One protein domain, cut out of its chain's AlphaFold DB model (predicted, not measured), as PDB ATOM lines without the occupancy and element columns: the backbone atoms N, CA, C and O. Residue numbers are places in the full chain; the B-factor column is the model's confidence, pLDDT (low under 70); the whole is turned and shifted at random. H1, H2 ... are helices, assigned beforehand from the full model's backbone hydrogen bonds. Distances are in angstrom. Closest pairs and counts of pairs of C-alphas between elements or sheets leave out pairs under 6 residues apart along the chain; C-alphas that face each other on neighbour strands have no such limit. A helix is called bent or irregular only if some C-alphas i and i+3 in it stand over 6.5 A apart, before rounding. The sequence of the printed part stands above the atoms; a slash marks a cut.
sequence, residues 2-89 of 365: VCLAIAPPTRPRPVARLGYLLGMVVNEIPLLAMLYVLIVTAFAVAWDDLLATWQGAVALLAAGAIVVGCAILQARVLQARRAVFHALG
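This is residues 2 to 89 of the 365 residues of a protein of Microbacterium lushaniae (UniProt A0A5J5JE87). H3 folds back along part of the long helix H4 in a helical hairpin; at its open end H2 turns off about perpendicular, and short H1 packs on H2 and H4. Residues 78 to 89 stick out. The printed part has 88 residues, with four named helices, H1 to H4 in order, and no named strand: all helix. It is loose, radius of gyration of the C-alphas 16.3 A, spanning 54 by 32 by 15 A.

H4, residues 54 to 88, runs 51.9 A from C-alpha 54 at (84.338, 61.824, 105.588) to C-alpha 88 at (40.395, 87.795, 96.021). H3, residues 30 to 47, measures 25.8 A; H2, residues 13 to 28, 21.7 A; H1, residues 2 to 6, 6.1 A. H2 is irregular: C-alphas 22 and 25 are 7.4 A apart.

H4, the hub, touches H3 with residues 60 to 74 alone, opposite ways at a shallow tilt of 19 degrees; their closest C-alphas, of Pro 30 and Cys 70, are 5.0 A apart. H2 and H4 only just touch, with 3 pairs of C-alphas within 8 A, the closest those of Asn 27 and Leu 73, 6.1 A. H1 touches H2, closest C-alphas Ala 5 and Gly 23, 4.3 A. Every O i to N i+4 pair is within hydrogen-bond range in H1 and H3, 10 of 12 in H2 and 29 of 31 in H4.

The C-alphas farthest apart, of Ala 52 and Gly 89, are 55.7 A apart. The printed part has no cut and no long link; no printed residue is under 70 in pLDDT.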
ATOM      1  N   VAL A   2      65.961  70.212  93.972       91.56
ATOM      2  CA  VAL A   2      65.545  71.197  95.000       91.56
ATOM      3  C   VAL A   2      66.057  72.612  94.716       91.56
ATOM      4  O   VAL A   2      65.262  73.543  94.701       91.56
ATOM      5  N   CYS A   3      67.344  72.786  94.391       91.12
ATOM      6  CA  CYS A   3      67.881  74.109  94.045       91.12
ATOM      7  C   CYS A   3      67.166  74.734  92.834       91.12
ATOM      8  O   CYS A   3      66.837  75.914  92.868       91.12
ATOM      9  N   LEU A   4      66.855  73.933  91.805       90.50
ATOM     10  CA  LEU A   4      66.115  74.380  90.617       90.50
ATOM     11  C   LEU A   4      64.661  74.741  90.947       90.50
ATOM     12  O   LEU A   4      64.122  75.671  90.366       90.50
ATOM     13  N   ALA A   5      64.028  74.048  91.896       90.62
ATOM     14  CA  ALA A   5      62.700  74.409  92.389       90.62
ATOM     15  C   ALA A   5      62.731  75.705  93.221       90.62
ATOM     16  O   ALA A   5      61.827  76.535  93.133       90.62
ATOM     17  N   ILE A   6      63.784  75.911  94.020       91.56
ATOM     18  CA  ILE A   6      63.936  77.112  94.847       91.56
ATOM     19  C   ILE A   6      64.232  78.326  93.977       91.56
ATOM     20  O   ILE A   6      63.572  79.346  94.163       91.56
ATOM     21  N   ALA A   7      65.205  78.231  93.078       90.75
ATOM     22  CA  ALA A   7      65.720  79.318  92.255       90.75
ATOM     23  C   ALA A   7      65.864  78.832  90.800       90.75
ATOM     24  O   ALA A   7      66.962  78.491  90.356       90.75
ATOM     25  N   PRO A   8      64.747  78.741  90.062       89.38
ATOM     26  CA  PRO A   8      64.764  78.240  88.700       89.38
ATOM     27  C   PRO A   8      65.470  79.234  87.764       89.38
ATOM     28  O   PRO A   8      65.196  80.436  87.828       89.38
ATOM     29  N   PRO A   9      66.348  78.763  86.863       89.31
ATOM     30  CA  PRO A   9      66.969  79.625  85.868       89.31
ATOM     31  C   PRO A   9      65.915  80.124  84.874       89.31
ATOM     32  O   PRO A   9      65.108  79.349  84.366       89.31
ATOM     33  N   THR A  10      65.933  81.418  84.559       85.88
ATOM     34  CA  THR A  10      64.976  82.025  83.615       85.88
ATOM     35  C   THR A  10      65.499  82.050  82.180       85.88
ATOM     36  O   THR A  10      64.712  82.100  81.232       85.88
ATOM     37  N   ARG A  11      66.826  81.998  81.989       84.44
ATOM     38  CA  ARG A  11      67.501  81.998  80.682       84.44
ATOM     39  C   ARG A  11      68.809  81.190  80.718       84.44
ATOM     40  O   ARG A  11      69.402  81.077  81.788       84.44
ATOM     41  N   PRO A  12      69.277  80.675  79.562       89.12
ATOM     42  CA  PRO A  12      68.583  80.619  78.267       89.12
ATOM     43  C   PRO A  12      67.408  79.619  78.285       89.12
ATOM     44  O   PRO A  12      67.305  78.779  79.175       89.12
ATOM     45  N   ARG A  13      66.499  79.699  77.299       84.88
ATOM     46  CA  ARG A  13      65.251  78.899  77.272       84.88
ATOM     47  C   ARG A  13      65.451  77.385  77.479       84.88
ATOM     48  O   ARG A  13      64.666  76.818  78.233       84.88
ATOM     49  N   PRO A  14      66.454  76.710  76.881       88.00
ATOM     50  CA  PRO A  14      66.668  75.279  77.122       88.00
ATOM     51  C   PRO A  14      66.946  74.957  78.596       88.00
ATOM     52  O   PRO A  14      66.373  74.018  79.143       88.00
ATOM     53  N   VAL A  15      67.753  75.788  79.260       87.44
ATOM     54  CA  VAL A  15      68.095  75.643  80.682       87.44
ATOM     55  C   VAL A  15      66.874  75.915  81.561       87.44
ATOM     56  O   VAL A  15      66.613  75.169  82.499       87.44
ATOM     57  N   ALA A  16      66.067  76.919  81.211       88.31
ATOM     58  CA  ALA A  16      64.811  77.218  81.896       88.31
ATOM     59  C   ALA A  16      63.793  76.063  81.816       88.31
ATOM     60  O   ALA A  16      63.130  75.745  82.807       88.31
ATOM     61  N   ARG A  17      63.705  75.391  80.656       86.69
ATOM     62  CA  ARG A  17      62.859  74.200  80.467       86.69
ATOM     63  C   ARG A  17      63.354  73.014  81.282       86.69
ATOM     64  O   ARG A  17      62.550  72.346  81.921       86.69
ATOM     65  N   LEU A  18      64.664  72.771  81.286       85.94
ATOM     66  CA  LEU A  18      65.258  71.713  82.099       85.94
ATOM     67  C   LEU A  18      65.039  71.980  83.597       85.94
ATOM     68  O   LEU A  18      64.656  71.074  84.334       85.94
ATOM     69  N   GLY A  19      65.205  73.233  84.028       85.94
ATOM     70  CA  GLY A  19      64.917  73.682  85.390       85.94
ATOM     71  C   GLY A  19      63.479  73.392  85.812       85.94
ATOM     72  O   GLY A  19      63.257  72.826  86.881       85.94
ATOM     73  N   TYR A  20      62.518  73.702  84.941       88.38
ATOM     74  CA  TYR A  20      61.114  73.346  85.131       88.38
ATOM     75  C   TYR A  20      60.913  71.827  85.255       88.38
ATOM     76  O   TYR A  20      60.380  71.370  86.265       88.38
ATOM     77  N   LEU A  21      61.381  71.040  84.279       87.50
ATOM     78  CA  LEU A  21      61.175  69.585  84.246       87.50
ATOM     79  C   LEU A  21      61.734  68.888  85.492       87.50
ATOM     80  O   LEU A  21      61.097  67.996  86.044       87.50
ATOM     81  N   LEU A  22      62.908  69.319  85.957       87.06
ATOM     82  CA  LEU A  22      63.575  68.746  87.126       87.06
ATOM     83  C   LEU A  22      63.052  69.302  88.459       87.06
ATOM     84  O   LEU A  22      63.273  68.691  89.503       87.06
ATOM     85  N   GLY A  23      62.437  70.485  88.459       89.38
ATOM     86  CA  GLY A  23      62.021  71.190  89.674       89.38
ATOM     87  C   GLY A  23      60.537  71.057  90.009       89.38
ATOM     88  O   GLY A  23      60.188  71.084  91.186       89.38
ATOM     89  N   MET A  24      59.664  70.907  89.008       89.38
ATOM     90  CA  MET A  24      58.211  71.060  89.164       89.38
ATOM     91  C   MET A  24      57.611  70.098  90.194       89.38
ATOM     92  O   MET A  24      56.921  70.547  91.106       89.38
ATOM     93  N   VAL A  25      57.940  68.804  90.123       90.62
ATOM     94  CA  VAL A  25      57.390  67.806  91.055       90.62
ATOM     95  C   VAL A  25      57.779  68.144  92.495       90.62
ATOM     96  O   VAL A  25      56.917  68.280  93.356       90.62
ATOM     97  N   VAL A  26      59.069  68.371  92.758       92.75
ATOM     98  CA  VAL A  26      59.556  68.713  94.105       92.75
ATOM     99  C   VAL A  26      58.985  70.049  94.592       92.75
ATOM    100  O   VAL A  26      58.752  70.214  95.786       92.75
ATOM    101  N   ASN A  27      58.713  70.993  93.686       94.06
ATOM    102  CA  ASN A  27      58.089  72.267  94.030       94.06
ATOM    103  C   ASN A  27      56.633  72.110  94.501       94.06
ATOM    104  O   ASN A  27      56.178  72.902  95.327       94.06
ATOM    105  N   GLU A  28      55.896  71.131  93.970       93.12
ATOM    106  CA  GLU A  28      54.497  70.862  94.329       93.12
ATOM    107  C   GLU A  28      54.351  69.910  95.522       93.12
ATOM    108  O   GLU A  28      53.439  70.080  96.332       93.12
ATOM    109  N   ILE A  29      55.263  68.945  95.680       93.00
ATOM    110  CA  ILE A  29      55.249  67.964  96.778       93.00
ATOM    111  C   ILE A  29      56.539  67.937  97.619       93.00
ATOM    112  O   ILE A  29      57.120  66.867  97.835       93.00
ATOM    113  N   PRO A  30      56.990  69.082  98.165       93.75
ATOM    114  CA  PRO A  30      58.249  69.138  98.903       93.75
ATOM    115  C   PRO A  30      58.224  68.317 100.200       93.75
ATOM    116  O   PRO A  30      59.257  67.783 100.593       93.75
ATOM    117  N   LEU A  31      57.058  68.143 100.838       92.12
ATOM    118  CA  LEU A  31      56.912  67.281 102.017       92.12
ATOM    119  C   LEU A  31      57.276  65.819 101.718       92.12
ATOM    120  O   LEU A  31      57.986  65.198 102.502       92.12
ATOM    121  N   LEU A  32      56.824  65.276 100.585       91.94
ATOM    122  CA  LEU A  32      57.135  63.898 100.196       91.94
ATOM    123  C   LEU A  32      58.612  63.735  99.843       91.94
ATOM    124  O   LEU A  32      59.231  62.761 100.260       91.94
ATOM    125  N   ALA A  33      59.191  64.714  99.142       92.75
ATOM    126  CA  ALA A  33      60.625  64.729  98.861       92.75
ATOM    127  C   ALA A  33      61.459  64.784 100.156       92.75
ATOM    128  O   ALA A  33      62.457  64.080 100.278       92.75
ATOM    129  N   MET A  34      61.028  65.577 101.142       94.31
ATOM    130  CA  MET A  34      61.669  65.663 102.455       94.31
ATOM    131  C   MET A  34      61.586  64.342 103.225       94.31
ATOM    132  O   MET A  34      62.606  63.866 103.713       94.31
ATOM    133  N   LEU A  35      60.398  63.732 103.306       93.44
ATOM    134  CA  LEU A  35      60.212  62.443 103.979       93.44
ATOM    135  C   LEU A  35      61.044  61.340 103.320       93.44
ATOM    136  O   LEU A  35      61.675  60.563 104.025       93.44
ATOM    137  N   TYR A  36      61.093  61.307 101.987       94.12
ATOM    138  CA  TYR A  36      61.922  60.357 101.248       94.12
ATOM    139  C   TYR A  36      63.397  60.463 101.649       94.12
ATOM    140  O   TYR A  36      64.011  59.456 101.992       94.12
ATOM    141  N   VAL A  37      63.952  61.679 101.670       95.62
ATOM    142  CA  VAL A  37      65.359  61.900 102.037       95.62
ATOM    143  C   VAL A  37      65.612  61.522 103.491       95.62
ATOM    144  O   VAL A  37      66.559  60.799 103.756       95.62
ATOM    145  N   LEU A  38      64.738  61.923 104.418       95.56
ATOM    146  CA  LEU A  38      64.869  61.556 105.832       95.56
ATOM    147  C   LEU A  38      64.852  60.036 106.043       95.56
ATOM    148  O   LEU A  38      65.675  59.522 106.793       95.56
ATOM    149  N   ILE A  39      63.950  59.320 105.366       95.06
ATOM    150  CA  ILE A  39      63.843  57.860 105.466       95.06
ATOM    151  C   ILE A  39      65.098  57.195 104.897       95.06
ATOM    152  O   ILE A  39      65.709  56.376 105.579       95.06
ATOM    153  N   VAL A  40      65.511  57.559 103.679       94.19
ATOM    154  CA  VAL A  40      66.703  56.978 103.040       94.19
ATOM    155  C   VAL A  40      67.958  57.260 103.864       94.19
ATOM    156  O   VAL A  40      68.754  56.353 104.080       94.19
ATOM    157  N   THR A  41      68.116  58.480 104.382       94.19
ATOM    158  CA  THR A  41      69.243  58.837 105.251       94.19
ATOM    159  C   THR A  41      69.222  58.054 106.563       94.19
ATOM    160  O   THR A  41      70.268  57.568 106.977       94.19
ATOM    161  N   ALA A  42      68.057  57.876 107.194       93.75
ATOM    162  CA  ALA A  42      67.944  57.085 108.420       93.75
ATOM    163  C   ALA A  42      68.322  55.613 108.193       93.75
ATOM    164  O   ALA A  42      69.071  55.050 108.986       93.75
ATOM    165  N   PHE A  43      67.862  55.008 107.092       93.25
ATOM    166  CA  PHE A  43      68.258  53.647 106.716       93.25
ATOM    167  C   PHE A  43      69.757  53.537 106.446       93.25
ATOM    168  O   PHE A  43      70.387  52.588 106.902       93.25
ATOM    169  N   ALA A  44      70.331  54.507 105.735       90.50
ATOM    170  CA  ALA A  44      71.748  54.496 105.408       90.50
ATOM    171  C   ALA A  44      72.624  54.617 106.669       90.50
ATOM    172  O   ALA A  44      73.588  53.877 106.809       90.50
ATOM    173  N   VAL A  45      72.246  55.470 107.629       91.50
ATOM    174  CA  VAL A  45      72.928  55.578 108.936       91.50
ATOM    175  C   VAL A  45      72.765  54.312 109.782       91.50
ATOM    176  O   VAL A  45      73.663  53.965 110.538       91.50
ATOM    177  N   ALA A  46      71.625  53.626 109.687       90.44
ATOM    178  CA  ALA A  46      71.375  52.416 110.466       90.44
ATOM    179  C   ALA A  46      72.113  51.176 109.930       90.44
ATOM    180  O   ALA A  46      72.336  50.238 110.692       90.44
ATOM    181  N   TRP A  47      72.436  51.141 108.633       86.62
ATOM    182  CA  TRP A  47      72.979  49.956 107.957       86.62
ATOM    183  C   TRP A  47      74.467  50.061 107.601       86.62
ATOM    184  O   TRP A  47      75.116  49.039 107.394       86.62
ATOM    185  N   ASP A  48      75.005  51.274 107.502       78.00
ATOM    186  CA  ASP A  48      76.371  51.543 107.053       78.00
ATOM    187  C   ASP A  48      77.090  52.480 108.029       78.00
ATOM    188  O   ASP A  48      76.459  53.220 108.785       78.00
ATOM    189  N   ASP A  49      78.421  52.502 107.984       72.94
ATOM    190  CA  ASP A  49      79.245  53.351 108.849       72.94
ATOM    191  C   ASP A  49      79.398  54.771 108.270       72.94
ATOM    192  O   ASP A  49      80.480  55.359 108.162       72.94
ATOM    193  N   LEU A  50      78.262  55.346 107.863       82.12
ATOM    194  CA  LEU A  50      78.145  56.689 107.284       82.12
ATOM    195  C   LEU A  50      78.675  57.781 108.224       82.12
ATOM    196  O   LEU A  50      78.986  58.887 107.786       82.12
ATOM    197  N   LEU A  51      78.768  57.485 109.518       84.88
ATOM    198  CA  LEU A  51      79.307  58.393 110.522       84.88
ATOM    199  C   LEU A  51      80.829  58.265 110.685       84.88
ATOM    200  O   LEU A  51      81.451  59.222 111.144       84.88
ATOM    201  N   ALA A  52      81.442  57.148 110.285       87.81
ATOM    202  CA  ALA A  52      82.884  56.933 110.428       87.81
ATOM    203  C   ALA A  52      83.721  57.451 109.253       87.81
ATOM    204  O   ALA A  52      84.948  57.509 109.350       87.81
ATOM    205  N   THR A  53      83.098  57.834 108.136       92.06
ATOM    206  CA  THR A  53      83.814  58.282 106.933       92.06
ATOM    207  C   THR A  53      83.535  59.746 106.607       92.06
ATOM    208  O   THR A  53      82.433  60.264 106.807       92.06
ATOM    209  N   TRP A  54      84.526  60.441 106.038       92.44
ATOM    210  CA  TRP A  54      84.338  61.824 105.588       92.44
ATOM    211  C   TRP A  54      83.343  61.910 104.419       92.44
ATOM    212  O   TRP A  54      82.597  62.883 104.317       92.44
ATOM    213  N   GLN A  55      83.281  60.881 103.564       92.94
ATOM    214  CA  GLN A  55      82.288  60.778 102.493       92.94
ATOM    215  C   GLN A  55      80.871  60.716 103.067       92.94
ATOM    216  O   GLN A  55      79.968  61.385 102.559       92.94
ATOM    217  N   GLY A  56      80.679  59.954 104.146       92.31
ATOM    218  CA  GLY A  56      79.400  59.871 104.832       92.31
ATOM    219  C   GLY A  56      79.004  61.191 105.504       92.31
ATOM    220  O   GLY A  56      77.869  61.643 105.341       92.31
ATOM    221  N   ALA A  57      79.954  61.910 106.112       91.38
ATOM    222  CA  ALA A  57      79.713  63.269 106.606       91.38
ATOM    223  C   ALA A  57      79.255  64.230 105.484       91.38
ATOM    224  O   ALA A  57      78.287  64.973 105.656       91.38
ATOM    225  N   VAL A  58      79.889  64.181 104.306       94.31
ATOM    226  CA  VAL A  58      79.471  64.970 103.128       94.31
ATOM    227  C   VAL A  58      78.063  64.582 102.664       94.31
ATOM    228  O   VAL A  58      77.248  65.464 102.376       94.31
ATOM    229  N   ALA A  59      77.742  63.288 102.621       93.06
ATOM    230  CA  ALA A  59      76.412  62.806 102.255       93.06
ATOM    231  C   ALA A  59      75.328  63.287 103.238       93.06
ATOM    232  O   ALA A  59      74.259  63.728 102.806       93.06
ATOM    233  N   LEU A  60      75.612  63.282 104.544       94.75
ATOM    234  CA  LEU A  60      74.706  63.796 105.575       94.75
ATOM    235  C   LEU A  60      74.498  65.309 105.463       94.75
ATOM    236  O   LEU A  60      73.361  65.776 105.549       94.75
ATOM    237  N   LEU A  61      75.559  66.076 105.197       95.62
ATOM    238  CA  LEU A  61      75.452  67.514 104.938       95.62
ATOM    239  C   LEU A  61      74.595  67.801 103.698       95.62
ATOM    240  O   LEU A  61      73.727  68.677 103.732       95.62
ATOM    241  N   ALA A  62      74.783  67.036 102.620       94.94
ATOM    242  CA  ALA A  62      73.973  67.158 101.413       94.94
ATOM    243  C   ALA A  62      72.495  66.817 101.678       94.94
ATOM    244  O   ALA A  62      71.606  67.558 101.245       94.94
ATOM    245  N   ALA A  63      72.216  65.748 102.430       95.62
ATOM    246  CA  ALA A  63      70.861  65.382 102.842       95.62
ATOM    247  C   ALA A  63      70.211  66.480 103.703       95.62
ATOM    248  O   ALA A  63      69.075  66.880 103.440       95.62
ATOM    249  N   GLY A  64      70.951  67.039 104.666       96.69
ATOM    250  CA  GLY A  64      70.508  68.169 105.483       96.69
ATOM    251  C   GLY A  64      70.160  69.400 104.642       96.69
ATOM    252  O   GLY A  64      69.081  69.974 104.797       96.69
ATOM    253  N   ALA A  65      71.014  69.764 103.681       96.38
ATOM    254  CA  ALA A  65      70.751  70.870 102.758       96.38
ATOM    255  C   ALA A  65      69.491  70.634 101.903       96.38
ATOM    256  O   ALA A  65      68.704  71.558 101.679       96.38
ATOM    257  N   ILE A  66      69.259  69.394 101.459       96.56
ATOM    258  CA  ILE A  66      68.043  69.009 100.733       96.56
ATOM    259  C   ILE A  66      66.798  69.164 101.618       96.56
ATOM    260  O   ILE A  66      65.811  69.744 101.165       96.56
ATOM    261  N   VAL A  67      66.844  68.704 102.873       97.38
ATOM    262  CA  VAL A  67      65.737  68.839 103.837       97.38
ATOM    263  C   VAL A  67      65.407  70.310 104.086       97.38
ATOM    264  O   VAL A  67      64.241  70.698 103.981       97.38
ATOM    265  N   VAL A  68      66.417  71.153 104.322       97.12
ATOM    266  CA  VAL A  68      66.239  72.608 104.471       97.12
ATOM    267  C   VAL A  68      65.610  73.209 103.213       97.12
ATOM    268  O   VAL A  68      64.652  73.981 103.294       97.12
ATOM    269  N   GLY A  69      66.092  72.822 102.032       96.62
ATOM    270  CA  GLY A  69      65.528  73.286 100.771       96.62
ATOM    271  C   GLY A  69      64.059  72.885 100.581       96.62
ATOM    272  O   GLY A  69      63.236  73.719 100.196       96.62
ATOM    273  N   CYS A  70      63.690  71.648 100.915       96.25
ATOM    274  CA  CYS A  70      62.297  71.204 100.913       96.25
ATOM    275  C   CYS A  70      61.444  71.960 101.943       96.25
ATOM    276  O   CYS A  70      60.305  72.311 101.638       96.25
ATOM    277  N   ALA A  71      61.981  72.288 103.121       95.81
ATOM    278  CA  ALA A  71      61.277  73.100 104.114       95.81
ATOM    279  C   ALA A  71      60.969  74.516 103.587       95.81
ATOM    280  O   ALA A  71      59.851  75.008 103.757       95.81
ATOM    281  N   ILE A  72      61.908  75.140 102.863       95.44
ATOM    282  CA  ILE A  72      61.689  76.431 102.184       95.44
ATOM    283  C   ILE A  72      60.557  76.314 101.154       95.44
ATOM    284  O   ILE A  72      59.653  77.152 101.120       95.44
ATOM    285  N   LEU A  73      60.579  75.274 100.316       94.88
ATOM    286  CA  LEU A  73      59.527  75.032  99.321       94.88
ATOM    287  C   LEU A  73      58.163  74.786  99.983       94.88
ATOM    288  O   LEU A  73      57.161  75.361  99.555       94.88
ATOM    289  N   GLN A  74      58.122  74.012 101.069       94.44
ATOM    290  CA  GLN A  74      56.902  73.755 101.831       94.44
ATOM    291  C   GLN A  74      56.340  75.047 102.438       94.44
ATOM    292  O   GLN A  74      55.131  75.267 102.391       94.44
ATOM    293  N   ALA A  75      57.189  75.944 102.945       93.56
ATOM    294  CA  ALA A  75      56.746  77.250 103.427       93.56
ATOM    295  C   ALA A  75      56.058  78.067 102.316       93.56
ATOM    296  O   ALA A  75      55.006  78.659 102.555       93.56
ATOM    297  N   ARG A  76      56.580  78.037 101.081       94.00
ATOM    298  CA  ARG A  76      55.954  78.701  99.919       94.00
ATOM    299  C   ARG A  76      54.623  78.062  99.520       94.00
ATOM    300  O   ARG A  76      53.654  78.773  99.265       94.00
ATOM    301  N   VAL A  77      54.541  76.729  99.528       92.19
ATOM    302  CA  VAL A  77      53.277  75.994  99.323       92.19
ATOM    303  C   VAL A  77      52.218  76.446 100.335       92.19
ATOM    304  O   VAL A  77      51.082  76.732  99.963       92.19
ATOM    305  N   LEU A  78      52.593  76.590 101.607       90.75
ATOM    306  CA  LEU A  78      51.687  77.041 102.667       90.75
ATOM    307  C   LEU A  78      51.263  78.511 102.516       90.75
ATOM    308  O   LEU A  78      50.140  78.868 102.887       90.75
ATOM    309  N   GLN A  79      52.123  79.360 101.950       94.06
ATOM    310  CA  GLN A  79      51.804  80.760 101.653       94.06
ATOM    311  C   GLN A  79      50.787  80.911 100.515       94.06
ATOM    312  O   GLN A  79      50.056  81.903 100.507       94.06
ATOM    313  N   ALA A  80      50.667  79.929  99.611       94.12
ATOM    314  CA  ALA A  80      49.732  79.976  98.483       94.12
ATOM    315  C   ALA A  80      48.292  80.280  98.921       94.12
ATOM    316  O   ALA A  80      47.628  81.112  98.314       94.12
ATOM    317  N   ARG A  81      47.827  79.689 100.031       92.81
ATOM    318  CA  ARG A  81      46.489  79.978 100.574       92.81
ATOM    319  C   ARG A  81      46.321  81.449 100.943       92.81
ATOM    320  O   ARG A  81      45.304  82.042 100.614       92.81
ATOM    321  N   ARG A  82      47.308  82.045 101.612       94.75
ATOM    322  CA  ARG A  82      47.252  83.471 101.966       94.75
ATOM    323  C   ARG A  82      47.227  84.339 100.712       94.75
ATOM    324  O   ARG A  82      46.395  85.234 100.634       94.75
ATOM    325  N   ALA A  83      48.071  84.027  99.731       95.88
ATOM    326  CA  ALA A  83      48.127  84.751  98.465       95.88
ATOM    327  C   ALA A  83      46.800  84.687  97.688       95.88
ATOM    328  O   ALA A  83      46.318  85.720  97.228       95.88
ATOM    329  N   VAL A  84      46.173  83.506  97.608       96.19
ATOM    330  CA  VAL A  84      44.866  83.306  96.960       96.19
ATOM    331  C   VAL A  84      43.795  84.189  97.596       96.19
ATOM    332  O   VAL A  84      43.183  84.999  96.909       96.19
ATOM    333  N   PHE A  85      43.577  84.068  98.907       94.31
ATOM    334  CA  PHE A  85      42.493  84.790  99.577       94.31
ATOM    335  C   PHE A  85      42.746  86.305  99.617       94.31
ATOM    336  O   PHE A  85      41.828  87.080  99.367       94.31
ATOM    337  N   HIS A  86      44.002  86.730  99.799       95.19
ATOM    338  CA  HIS A  86      44.378  88.142  99.701       95.19
ATOM    339  C   HIS A  86      44.071  88.726  98.313       95.19
ATOM    340  O   HIS A  86      43.462  89.787  98.210       95.19
ATOM    341  N   ALA A  87      44.443  88.028  97.237       94.62
ATOM    342  CA  ALA A  87      44.190  88.481  95.869       94.62
ATOM    343  C   ALA A  87      42.693  88.551  95.507       94.62
ATOM    344  O   ALA A  87      42.310  89.339  94.641       94.62
ATOM    345  N   LEU A  88      41.851  87.752  96.170       93.94
ATOM    346  CA  LEU A  88      40.395  87.795  96.021       93.94
ATOM    347  C   LEU A  88      39.722  88.848  96.923       93.94
ATOM    348  O   LEU A  88      38.536  89.128  96.746       93.94
ATOM    349  N   GLY A  89      40.465  89.462  97.853       91.50
ATOM    350  CA  GLY A  89      39.911  90.366  98.865       91.50
ATOM    351  C   GLY A  89      39.027  89.639  99.883       91.50
ATOM    352  O   GLY A  89      38.066  90.217 100.380       91.50
TER     353      GLY A  89